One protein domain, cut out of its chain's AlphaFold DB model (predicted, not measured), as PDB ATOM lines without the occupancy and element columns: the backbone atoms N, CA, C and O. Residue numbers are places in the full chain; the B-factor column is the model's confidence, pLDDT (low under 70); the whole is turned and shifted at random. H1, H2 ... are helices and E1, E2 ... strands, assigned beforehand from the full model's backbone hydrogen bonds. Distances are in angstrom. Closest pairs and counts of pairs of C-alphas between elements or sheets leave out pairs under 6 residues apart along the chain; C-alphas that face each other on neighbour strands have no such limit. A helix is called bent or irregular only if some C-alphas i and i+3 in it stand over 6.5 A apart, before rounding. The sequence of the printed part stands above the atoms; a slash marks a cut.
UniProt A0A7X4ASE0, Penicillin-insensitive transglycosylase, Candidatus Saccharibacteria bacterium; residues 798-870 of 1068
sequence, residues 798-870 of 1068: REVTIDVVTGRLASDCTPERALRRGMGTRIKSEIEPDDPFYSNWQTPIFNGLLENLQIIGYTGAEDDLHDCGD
ATOM      1  N   ARG A 798     334.878  32.188  41.370       78.12
ATOM      2  CA  ARG A 798     335.281  31.635  42.659       78.12
ATOM      3  C   ARG A 798     334.857  30.185  42.738       78.12
ATOM      4  O   ARG A 798     333.882  29.794  42.093       78.12
ATOM      5  N   GLU A 799     335.547  29.407  43.562       84.88
ATOM      6  CA  GLU A 799     335.069  28.071  43.894       84.88
ATOM      7  C   GLU A 799     333.689  28.174  44.553       84.88
ATOM      8  O   GLU A 799     333.493  28.872  45.552       84.88
ATOM      9  N   VAL A 800     332.722  27.479  43.966       89.19
ATOM     10  CA  VAL A 800     331.379  27.296  44.511       89.19
ATOM     11  C   VAL A 800     331.091  25.808  44.628       89.19
ATOM     12  O   VAL A 800     331.597  24.993  43.855       89.19
ATOM     13  N   THR A 801     330.258  25.462  45.604       90.88
ATOM     14  CA  THR A 801     329.559  24.178  45.620       90.88
ATOM     15  C   THR A 801     328.102  24.464  45.299       90.88
ATOM     16  O   THR A 801     327.475  25.265  45.994       90.88
ATOM     17  N   ILE A 802     327.584  23.851  44.239       89.19
ATOM     18  CA  ILE A 802     326.170  23.937  43.875       89.19
ATOM     19  C   ILE A 802     325.479  22.597  44.061       89.19
ATOM     20  O   ILE A 802     326.116  21.544  43.970       89.19
ATOM     21  N   ASP A 803     324.174  22.668  44.265       87.75
ATOM     22  CA  ASP A 803     323.256  21.593  43.939       87.75
ATOM     23  C   ASP A 803     323.023  21.582  42.413       87.75
ATOM     24  O   ASP A 803     322.621  22.593  41.833       87.75
ATOM     25  N   VAL A 804     323.276  20.449  41.752       83.00
ATOM     26  CA  VAL A 804     323.027  20.271  40.308       83.00
ATOM     27  C   VAL A 804     321.553  20.083  39.952       83.00
ATOM     28  O   VAL A 804     321.222  20.159  38.771       83.00
ATOM     29  N   VAL A 805     320.679  19.813  40.926       80.00
ATOM     30  CA  VAL A 805     319.236  19.649  40.701       80.00
ATOM     31  C   VAL A 805     318.558  21.017  40.603       80.00
ATOM     32  O   VAL A 805     317.835  21.272  39.643       80.00
ATOM     33  N   THR A 806     318.831  21.928  41.545       78.88
ATOM     34  CA  THR A 806     318.272  23.296  41.548       78.88
ATOM     35  C   THR A 806     319.152  24.356  40.874       78.88
ATOM     36  O   THR A 806     318.678  25.460  40.592       78.88
ATOM     37  N   GLY A 807     320.446  24.084  40.664       76.88
ATOM     38  CA  GLY A 807     321.407  25.083  40.180       76.88
ATOM     39  C   GLY A 807     321.683  26.217  41.183       76.88
ATOM     40  O   GLY A 807     322.045  27.340  40.803       76.88
ATOM     41  N   ARG A 808     321.462  25.950  42.474       86.25
ATOM     42  CA  ARG A 808     321.643  26.889  43.592       86.25
ATOM     43  C   ARG A 808     322.874  26.537  44.417       86.25
ATOM     44  O   ARG A 808     323.465  25.477  44.242       86.25
ATOM     45  N   LEU A 809     323.289  27.431  45.313       88.56
ATOM     46  CA  LEU A 809     324.372  27.143  46.256       88.56
ATOM     47  C   LEU A 809     323.940  26.005  47.186       88.56
ATOM     48  O   LEU A 809     322.897  26.111  47.827       88.56
ATOM     49  N   ALA A 810     324.737  24.938  47.242       90.81
ATOM     50  CA  ALA A 810     324.428  23.765  48.050       90.81
ATOM     51  C   ALA A 810     324.324  24.117  49.542       90.81
ATOM     52  O   ALA A 810     325.095  24.936  50.052       90.81
ATOM     53  N   SER A 811     323.398  23.458  50.230       91.00
ATOM     54  CA  SER A 811     323.240  23.517  51.681       91.00
ATOM     55  C   SER A 811     324.007  22.375  52.366       91.00
ATOM     56  O   SER A 811     324.489  21.448  51.717       91.00
ATOM     57  N   ASP A 812     324.063  22.392  53.702       90.94
ATOM     58  CA  ASP A 812     324.549  21.248  54.495       90.94
ATOM     59  C   ASP A 812     323.653  19.989  54.349       90.94
ATOM     60  O   ASP A 812     324.037  18.909  54.802       90.94
ATOM     61  N   CYS A 813     322.460  20.121  53.750       91.38
ATOM     62  CA  CYS A 813     321.474  19.051  53.566       91.38
ATOM     63  C   CYS A 813     321.505  18.422  52.157       91.38
ATOM     64  O   CYS A 813     320.961  17.332  51.969       91.38
ATOM     65  N   THR A 814     322.141  19.080  51.180       92.38
ATOM     66  CA  THR A 814     322.247  18.607  49.793       92.38
ATOM     67  C   THR A 814     323.046  17.288  49.728       92.38
ATOM     68  O   THR A 814     324.177  17.240  50.224       92.38
ATOM     69  N   PRO A 815     322.527  16.202  49.118       91.81
ATOM     70  CA  PRO A 815     323.221  14.913  49.072       91.81
ATOM     71  C   PRO A 815     324.498  14.976  48.214       91.81
ATOM     72  O   PRO A 815     324.533  15.654  47.193       91.81
ATOM     73  N   GLU A 816     325.550  14.216  48.561       89.31
ATOM     74  CA  GLU A 816     326.861  14.278  47.865       89.31
ATOM     75  C   GLU A 816     326.750  14.004  46.349       89.31
ATOM     76  O   GLU A 816     327.532  14.538  45.567       89.31
ATOM     77  N   ARG A 817     325.748  13.226  45.908       88.56
ATOM     78  CA  ARG A 817     325.464  12.965  44.485       88.56
ATOM     79  C   ARG A 817     324.887  14.182  43.740       88.56
ATOM     80  O   ARG A 817     325.058  14.273  42.525       88.56
ATOM     81  N   ALA A 818     324.245  15.102  44.457       88.69
ATOM     82  CA  ALA A 818     323.772  16.382  43.943       88.69
ATOM     83  C   ALA A 818     324.848  17.487  43.991       88.69
ATOM     84  O   ALA A 818     324.715  18.500  43.308       88.69
ATOM     85  N   LEU A 819     325.947  17.303  44.734       91.12
ATOM     86  CA  LEU A 819     327.005  18.312  44.835       91.12
ATOM     87  C   LEU A 819     327.874  18.398  43.570       91.12
ATOM     88  O   LEU A 819     328.453  17.412  43.104       91.12
ATOM     89  N   ARG A 820     328.097  19.623  43.084       88.81
ATOM     90  CA  ARG A 820     329.161  19.950  42.120       88.81
ATOM     91  C   ARG A 820     330.043  21.065  42.662       88.81
ATOM     92  O   ARG A 820     329.554  22.141  42.985       88.81
ATOM     93  N   ARG A 821     331.352  20.805  42.724       90.50
ATOM     94  CA  ARG A 821     332.391  21.762  43.140       90.50
ATOM     95  C   ARG A 821     333.189  22.224  41.919       90.50
ATOM     96  O   ARG A 821     333.509  21.393  41.068       90.50
ATOM     97  N   GLY A 822     333.511  23.512  41.835       86.31
ATOM     98  CA  GLY A 822     334.322  24.080  40.752       86.31
ATOM     99  C   GLY A 822     334.223  25.603  40.667       86.31
ATOM    100  O   GLY A 822     333.551  26.229  41.486       86.31
ATOM    101  N   MET A 823     334.885  26.198  39.675       84.00
ATOM    102  CA  MET A 823     334.808  27.641  39.426       84.00
ATOM    103  C   MET A 823     333.422  28.008  38.897       84.00
ATOM    104  O   MET A 823     332.946  27.410  37.929       84.00
ATOM    105  N   GLY A 824     332.771  28.985  39.527       84.19
ATOM    106  CA  GLY A 824     331.428  29.403  39.146       84.19
ATOM    107  C   GLY A 824     331.227  30.908  39.073       84.19
ATOM    108  O   GLY A 824     331.863  31.690  39.784       84.19
ATOM    109  N   THR A 825     330.267  31.293  38.235       85.12
ATOM    110  CA  THR A 825     329.805  32.669  38.037       85.12
ATOM    111  C   THR A 825     328.287  32.741  38.180       85.12
ATOM    112  O   THR A 825     327.579  31.768  37.909       85.12
ATOM    113  N   ARG A 826     327.763  33.892  38.618       85.25
ATOM    114  CA  ARG A 826     326.306  34.058  38.699       85.25
ATOM    115  C   ARG A 826     325.736  34.259  37.307       85.25
ATOM    116  O   ARG A 826     326.231  35.093  36.558       85.25
ATOM    117  N   ILE A 827     324.658  33.554  37.007       85.50
ATOM    118  CA  ILE A 827     323.960  33.619  35.727       85.50
ATOM    119  C   ILE A 827     322.501  33.971  36.002       85.50
ATOM    120  O   ILE A 827     321.840  33.313  36.806       85.50
ATOM    121  N   LYS A 828     322.000  35.010  35.327       83.06
ATOM    122  CA  LYS A 828     320.568  35.309  35.269       83.06
ATOM    123  C   LYS A 828     320.000  34.680  33.993       83.06
ATOM    124  O   LYS A 828     320.530  34.922  32.912       83.06
ATOM    125  N   SER A 829     318.941  33.881  34.130       87.00
ATOM    126  CA  SER A 829     318.118  33.443  32.993       87.00
ATOM    127  C   SER A 829     317.451  34.656  32.333       87.00
ATOM    128  O   SER A 829     317.261  35.689  32.979       87.00
ATOM    129  N   GLU A 830     317.079  34.555  31.058       92.44
ATOM    130  CA  GLU A 830     316.392  35.654  30.368       92.44
ATOM    131  C   GLU A 830     314.959  35.900  30.889       92.44
ATOM    132  O   GLU A 830     314.408  36.977  30.662       92.44
ATOM    133  N   ILE A 831     314.383  34.925  31.604       92.25
ATOM    134  CA  ILE A 831     313.071  34.974  32.273       92.25
ATOM    135  C   ILE A 831     313.220  34.871  33.800       92.25
ATOM    136  O   ILE A 831     314.220  34.357  34.307       92.25
ATOM    137  N   GLU A 832     312.242  35.393  34.542       89.38
ATOM    138  CA  GLU A 832     312.266  35.429  36.013       89.38
ATOM    139  C   GLU A 832     311.857  34.076  36.643       89.38
ATOM    140  O   GLU A 832     311.138  33.305  36.004       89.38
ATOM    141  N   PRO A 833     312.278  33.764  37.890       86.00
ATOM    142  CA  PRO A 833     312.020  32.466  38.535       86.00
ATOM    143  C   PRO A 833     310.551  32.090  38.786       86.00
ATOM    144  O   PRO A 833     310.285  30.954  39.172       86.00
ATOM    145  N   ASP A 834     309.609  33.022  38.629       87.62
ATOM    146  CA  ASP A 834     308.165  32.780  38.729       87.62
ATOM    147  C   ASP A 834     307.490  32.469  37.377       87.62
ATOM    148  O   ASP A 834     306.293  32.169  37.348       87.62
ATOM    149  N   ASP A 835     308.239  32.488  36.268       91.88
ATOM    150  CA  ASP A 835     307.753  32.044  34.959       91.88
ATOM    151  C   ASP A 835     307.604  30.503  34.912       91.88
ATOM    152  O   ASP A 835     308.522  29.779  35.312       91.88
ATOM    153  N   PRO A 836     306.477  29.960  34.404       89.50
ATOM    154  CA  PRO A 836     306.231  28.516  34.369       89.50
ATOM    155  C   PRO A 836     307.227  27.709  33.518       89.50
ATOM    156  O   PRO A 836     307.292  26.492  33.685       89.50
ATOM    157  N   PHE A 837     307.998  28.343  32.630       90.56
ATOM    158  CA  PHE A 837     309.025  27.696  31.807       90.56
ATOM    159  C   PHE A 837     310.454  27.943  32.318       90.56
ATOM    160  O   PHE A 837     311.410  27.538  31.654       90.56
ATOM    161  N   TYR A 838     310.635  28.561  33.494       90.06
ATOM    162  CA  TYR A 838     311.954  28.935  34.023       90.06
ATOM    163  C   TYR A 838     312.970  27.780  34.030       90.06
ATOM    164  O   TYR A 838     314.080  27.939  33.520       90.06
ATOM    165  N   SER A 839     312.582  26.596  34.518       85.25
ATOM    166  CA  SER A 839     313.434  25.394  34.529       85.25
ATOM    167  C   SER A 839     313.841  24.933  33.126       85.25
ATOM    168  O   SER A 839     314.977  24.510  32.912       85.25
ATOM    169  N   ASN A 840     312.934  25.061  32.154       89.38
ATOM    170  CA  ASN A 840     313.149  24.650  30.765       89.38
ATOM    171  C   ASN A 840     314.148  25.559  30.035       89.38
ATOM    172  O   ASN A 840     314.673  25.176  28.993       89.38
ATOM    173  N   TRP A 841     314.396  26.760  30.564       91.94
ATOM    174  CA  TRP A 841     315.393  27.697  30.049       91.94
ATOM    175  C   TRP A 841     316.684  27.615  30.863       91.94
ATOM    176  O   TRP A 841     317.766  27.576  30.291       91.94
ATOM    177  N   GLN A 842     316.587  27.560  32.193       89.75
ATOM    178  CA  GLN A 842     317.731  27.595  33.103       89.75
ATOM    179  C   GLN A 842     318.609  26.338  33.015       89.75
ATOM    180  O   GLN A 842     319.833  26.454  32.919       89.75
ATOM    181  N   THR A 843     318.014  25.143  33.043       86.44
ATOM    182  CA  THR A 843     318.772  23.882  33.106       86.44
ATOM    183  C   THR A 843     319.674  23.676  31.878       86.44
ATOM    184  O   THR A 843     320.861  23.386  32.066       86.44
ATOM    185  N   PRO A 844     319.211  23.914  30.629       91.44
ATOM    186  CA  PRO A 844     320.080  23.903  29.449       91.44
ATOM    187  C   PRO A 844     321.236  24.911  29.517       91.44
ATOM    188  O   PRO A 844     322.338  24.596  29.073       91.44
ATOM    189  N   ILE A 845     321.028  26.092  30.117       91.94
ATOM    190  CA  ILE A 845     322.083  27.106  30.282       91.94
ATOM    191  C   ILE A 845     323.176  26.599  31.225       91.94
ATOM    192  O   ILE A 845     324.359  26.690  30.900       91.94
ATOM    193  N   PHE A 846     322.805  26.057  32.386       88.38
ATOM    194  CA  PHE A 846     323.783  25.625  33.387       88.38
ATOM    195  C   PHE A 846     324.578  24.400  32.914       88.38
ATOM    196  O   PHE A 846     325.803  24.388  33.042       88.38
ATOM    197  N   ASN A 847     323.910  23.431  32.279       87.00
ATOM    198  CA  ASN A 847     324.578  22.292  31.642       87.00
ATOM    199  C   ASN A 847     325.501  22.760  30.505       87.00
ATOM    200  O   ASN A 847     326.679  22.408  30.471       87.00
ATOM    201  N   GLY A 848     324.999  23.625  29.621       88.88
ATOM    202  CA  GLY A 848     325.742  24.126  28.471       88.88
ATOM    203  C   GLY A 848     326.981  24.950  28.833       88.88
ATOM    204  O   GLY A 848     327.993  24.854  28.134       88.88
ATOM    205  N   LEU A 849     326.948  25.729  29.919       88.19
ATOM    206  CA  LEU A 849     328.120  26.450  30.436       88.19
ATOM    207  C   LEU A 849     329.158  25.496  31.043       88.19
ATOM    208  O   LEU A 849     330.359  25.649  30.792       88.19
ATOM    209  N   LEU A 850     328.705  24.484  31.789       85.94
ATOM    210  CA  LEU A 850     329.580  23.492  32.408       85.94
ATOM    211  C   LEU A 850     330.286  22.623  31.355       85.94
ATOM    212  O   LEU A 850     331.492  22.404  31.449       85.94
ATOM    213  N   GLU A 851     329.558  22.166  30.337       86.44
ATOM    214  CA  GLU A 851     330.089  21.308  29.272       86.44
ATOM    215  C   GLU A 851     331.052  22.048  28.335       86.44
ATOM    216  O   GLU A 851     332.107  21.513  27.994       86.44
ATOM    217  N   ASN A 852     330.710  23.275  27.920       85.06
ATOM    218  CA  ASN A 852     331.446  23.975  26.860       85.06
ATOM    219  C   ASN A 852     332.532  24.929  27.374       85.06
ATOM    220  O   ASN A 852     333.503  25.172  26.657       85.06
ATOM    221  N   LEU A 853     332.383  25.484  28.584       83.69
ATOM    222  CA  LEU A 853     333.315  26.468  29.157       83.69
ATOM    223  C   LEU A 853     333.962  26.006  30.474       83.69
ATOM    224  O   LEU A 853     334.866  26.680  30.965       83.69
ATOM    225  N   GLN A 854     333.526  24.874  31.041       86.00
ATOM    226  CA  GLN A 854     333.932  24.404  32.375       86.00
ATOM    227  C   GLN A 854     333.604  25.411  33.498       86.00
ATOM    228  O   GLN A 854     334.295  25.468  34.513       86.00
ATOM    229  N   ILE A 855     332.533  26.195  33.318       84.06
ATOM    230  CA  ILE A 855     332.054  27.200  34.276       84.06
ATOM    231  C   ILE A 855     330.754  26.711  34.916       84.06
ATOM    232  O   ILE A 855     329.798  26.370  34.220       84.06
ATOM    233  N   ILE A 856     330.684  26.741  36.246       87.06
ATOM    234  CA  ILE A 856     329.445  26.488  36.986       87.06
ATOM    235  C   ILE A 856     328.574  27.754  36.970       87.06
ATOM    236  O   ILE A 856     328.864  28.734  37.660       87.06
ATOM    237  N   GLY A 857     327.489  27.734  36.195       85.94
ATOM    238  CA  GLY A 857     326.424  28.735  36.297       85.94
ATOM    239  C   GLY A 857     325.569  28.502  37.546       85.94
ATOM    240  O   GLY A 857     325.198  27.365  37.827       85.94
ATOM    241  N   TYR A 858     325.266  29.560  38.305       85.19
ATOM    242  CA  TYR A 858     324.384  29.478  39.479       85.19
ATOM    243  C   TYR A 858     323.570  30.763  39.693       85.19
ATOM    244  O   TYR A 858     323.981  31.847  39.279       85.19
ATOM    245  N   THR A 859     322.416  30.673  40.361       80.19
ATOM    246  CA  THR A 859     321.538  31.846  40.607       80.19
ATOM    247  C   THR A 859     322.037  32.762  41.727       80.19
ATOM    248  O   THR A 859     321.752  33.958  41.747       80.19
ATOM    249  N   GLY A 860     322.779  32.203  42.685       78.50
ATOM    250  CA  GLY A 860     323.188  32.874  43.921       78.50
ATOM    251  C   GLY A 860     322.186  32.764  45.074       78.50
ATOM    252  O   GLY A 860     322.487  33.276  46.150       78.50
ATOM    253  N   ALA A 861     321.046  32.095  44.878       81.50
ATOM    254  CA  ALA A 861     320.208  31.620  45.976       81.50
ATOM    255  C   ALA A 861     320.841  30.386  46.649       81.50
ATOM    256  O   ALA A 861     321.656  29.695  46.036       81.50
ATOM    257  N   GLU A 862     320.447  30.115  47.891       85.44
ATOM    258  CA  GLU A 862     320.691  28.832  48.561       85.44
ATOM    259  C   GLU A 862     319.658  27.794  48.088       85.44
ATOM    260  O   GLU A 862     318.543  28.151  47.683       85.44
ATOM    261  N   ASP A 863     320.069  26.529  48.089       84.25
ATOM    262  CA  ASP A 863     319.234  25.350  47.851       84.25
ATOM    263  C   ASP A 863     317.993  25.349  48.763       84.25
ATOM    264  O   ASP A 863     318.094  25.551  49.974       84.25
ATOM    265  N   ASP A 864     316.821  25.162  48.154       85.00
ATOM    266  CA  ASP A 864     315.513  25.059  48.810       85.00
ATOM    267  C   ASP A 864     314.747  23.780  48.431       85.00
ATOM    268  O   ASP A 864     313.566  23.659  48.767       85.00
ATOM    269  N   LEU A 865     315.405  22.838  47.745       88.50
ATOM    270  CA  LEU A 865     314.855  21.522  47.435       88.50
ATOM    271  C   LEU A 865     315.159  20.526  48.557       88.50
ATOM    272  O   LEU A 865     314.264  19.784  48.949       88.50
ATOM    273  N   HIS A 866     316.392  20.529  49.071       91.38
ATOM    274  CA  HIS A 866     316.862  19.558  50.059       91.38
ATOM    275  C   HIS A 866     316.687  20.063  51.500       91.38
ATOM    276  O   HIS A 866     317.320  21.040  51.911       91.38
ATOM    277  N   ASP A 867     315.892  19.357  52.304       90.94
ATOM    278  CA  ASP A 867     315.780  19.554  53.754       90.94
ATOM    279  C   ASP A 867     316.533  18.429  54.488       90.94
ATOM    280  O   ASP A 867     316.482  17.256  54.127       90.94
ATOM    281  N   CYS A 868     317.220  18.746  55.586       89.94
ATOM    282  CA  CYS A 868     317.893  17.742  56.420       89.94
ATOM    283  C   CYS A 868     316.919  16.748  57.098       89.94
ATOM    284  O   CYS A 868     317.363  15.791  57.740       89.94
ATOM    285  N   GLY A 869     315.609  16.993  57.019       90.56
ATOM    286  CA  GLY A 869     314.536  16.073  57.386       90.56
ATOM    287  C   GLY A 869     314.068  15.136  56.267       90.56
ATOM    288  O   GLY A 869     313.183  14.321  56.540       90.56
ATOM    289  N   ASP A 870     314.621  15.233  55.055       92.38
ATOM    290  CA  ASP A 870     314.239  14.378  53.933       92.38
ATOM    291  C   ASP A 870     314.545  12.904  54.189       92.38
ATOM    292  O   ASP A 870     315.605  12.522  54.696       92.38
TER     293      ASP A 870
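AT A GLANCE: This is residues 798 to 870 of the 1068 residues of the protein "Penicillin-insensitive transglycosylase" of Candidatus Saccharibacteria bacterium (UniProt A0A7X4ASE0). Look first for a small sheet of three strands, sharply bent in E2, with the one helix H1 packed along its E3 edge on one face. The long loop of residues 804 to 818, which joins the E1 and E2 hairpin, passes through the middle, and residues 859 to 870 form an unnamed tail. The printed part has 73 residues, with E1, E2, H1 and E3 along the chain; the sheet order is E1, E2, E3, mixed, and the class is mixed, helices and strands, with under half of the residues in named elements. The whole is compact, with a radius of gyration of the C-alphas of 11.9 A and spans of 33 by 28 by 17 A.

IN THESE COORDINATES: Find C-alpha 798 at (335.281, 31.635, 42.659); from there E1 runs through residues 798 to 803, 15.7 A. E2 is residues 819 to 826, 16.9 A, and bends by 90 degrees at residue 823. H1, residues 838 to 853, starts at C-alpha 838 (311.954, 28.935, 34.023) and covers 22.0 A. E3, residues 856 to 858, 6.4 A, ends at (324.384, 29.478, 39.479).

HOW THE PARTS SIT: E1 and E2 are an antiparallel hairpin; find N 800 and O 822 at 2.9 A. E2 and E3 are parallel, with N 856 and O 823 at 2.9 A. The pairing is staggered: E2 pairs with E1 over residues 819 to 824 and with E3 over 824 to 826. E2, H1 and E3 form a strand-helix-strand unit, two parallel neighbour strands with a helix between them in the chain. H1 is on the sheet at a height of 6.1 A, only just over E3, with 3 C-alphas falling on it; it runs along the strands, at 24 degrees to E3 on the local plane. The closest C-alphas of H1 and E3 are those of Phe 846 and Gly 857, 5.0 A apart. In H1, 10 of 12 O i to N i+4 pairs are within hydrogen-bond range.

THE WHOLE: The two C-alphas farthest apart are those of Asn 852 and Gly 869, 35.8 A. The printed part has no cut. The links E1 to E2 and E2 to H1 are long. No printed residue is under 70 in pLDDT.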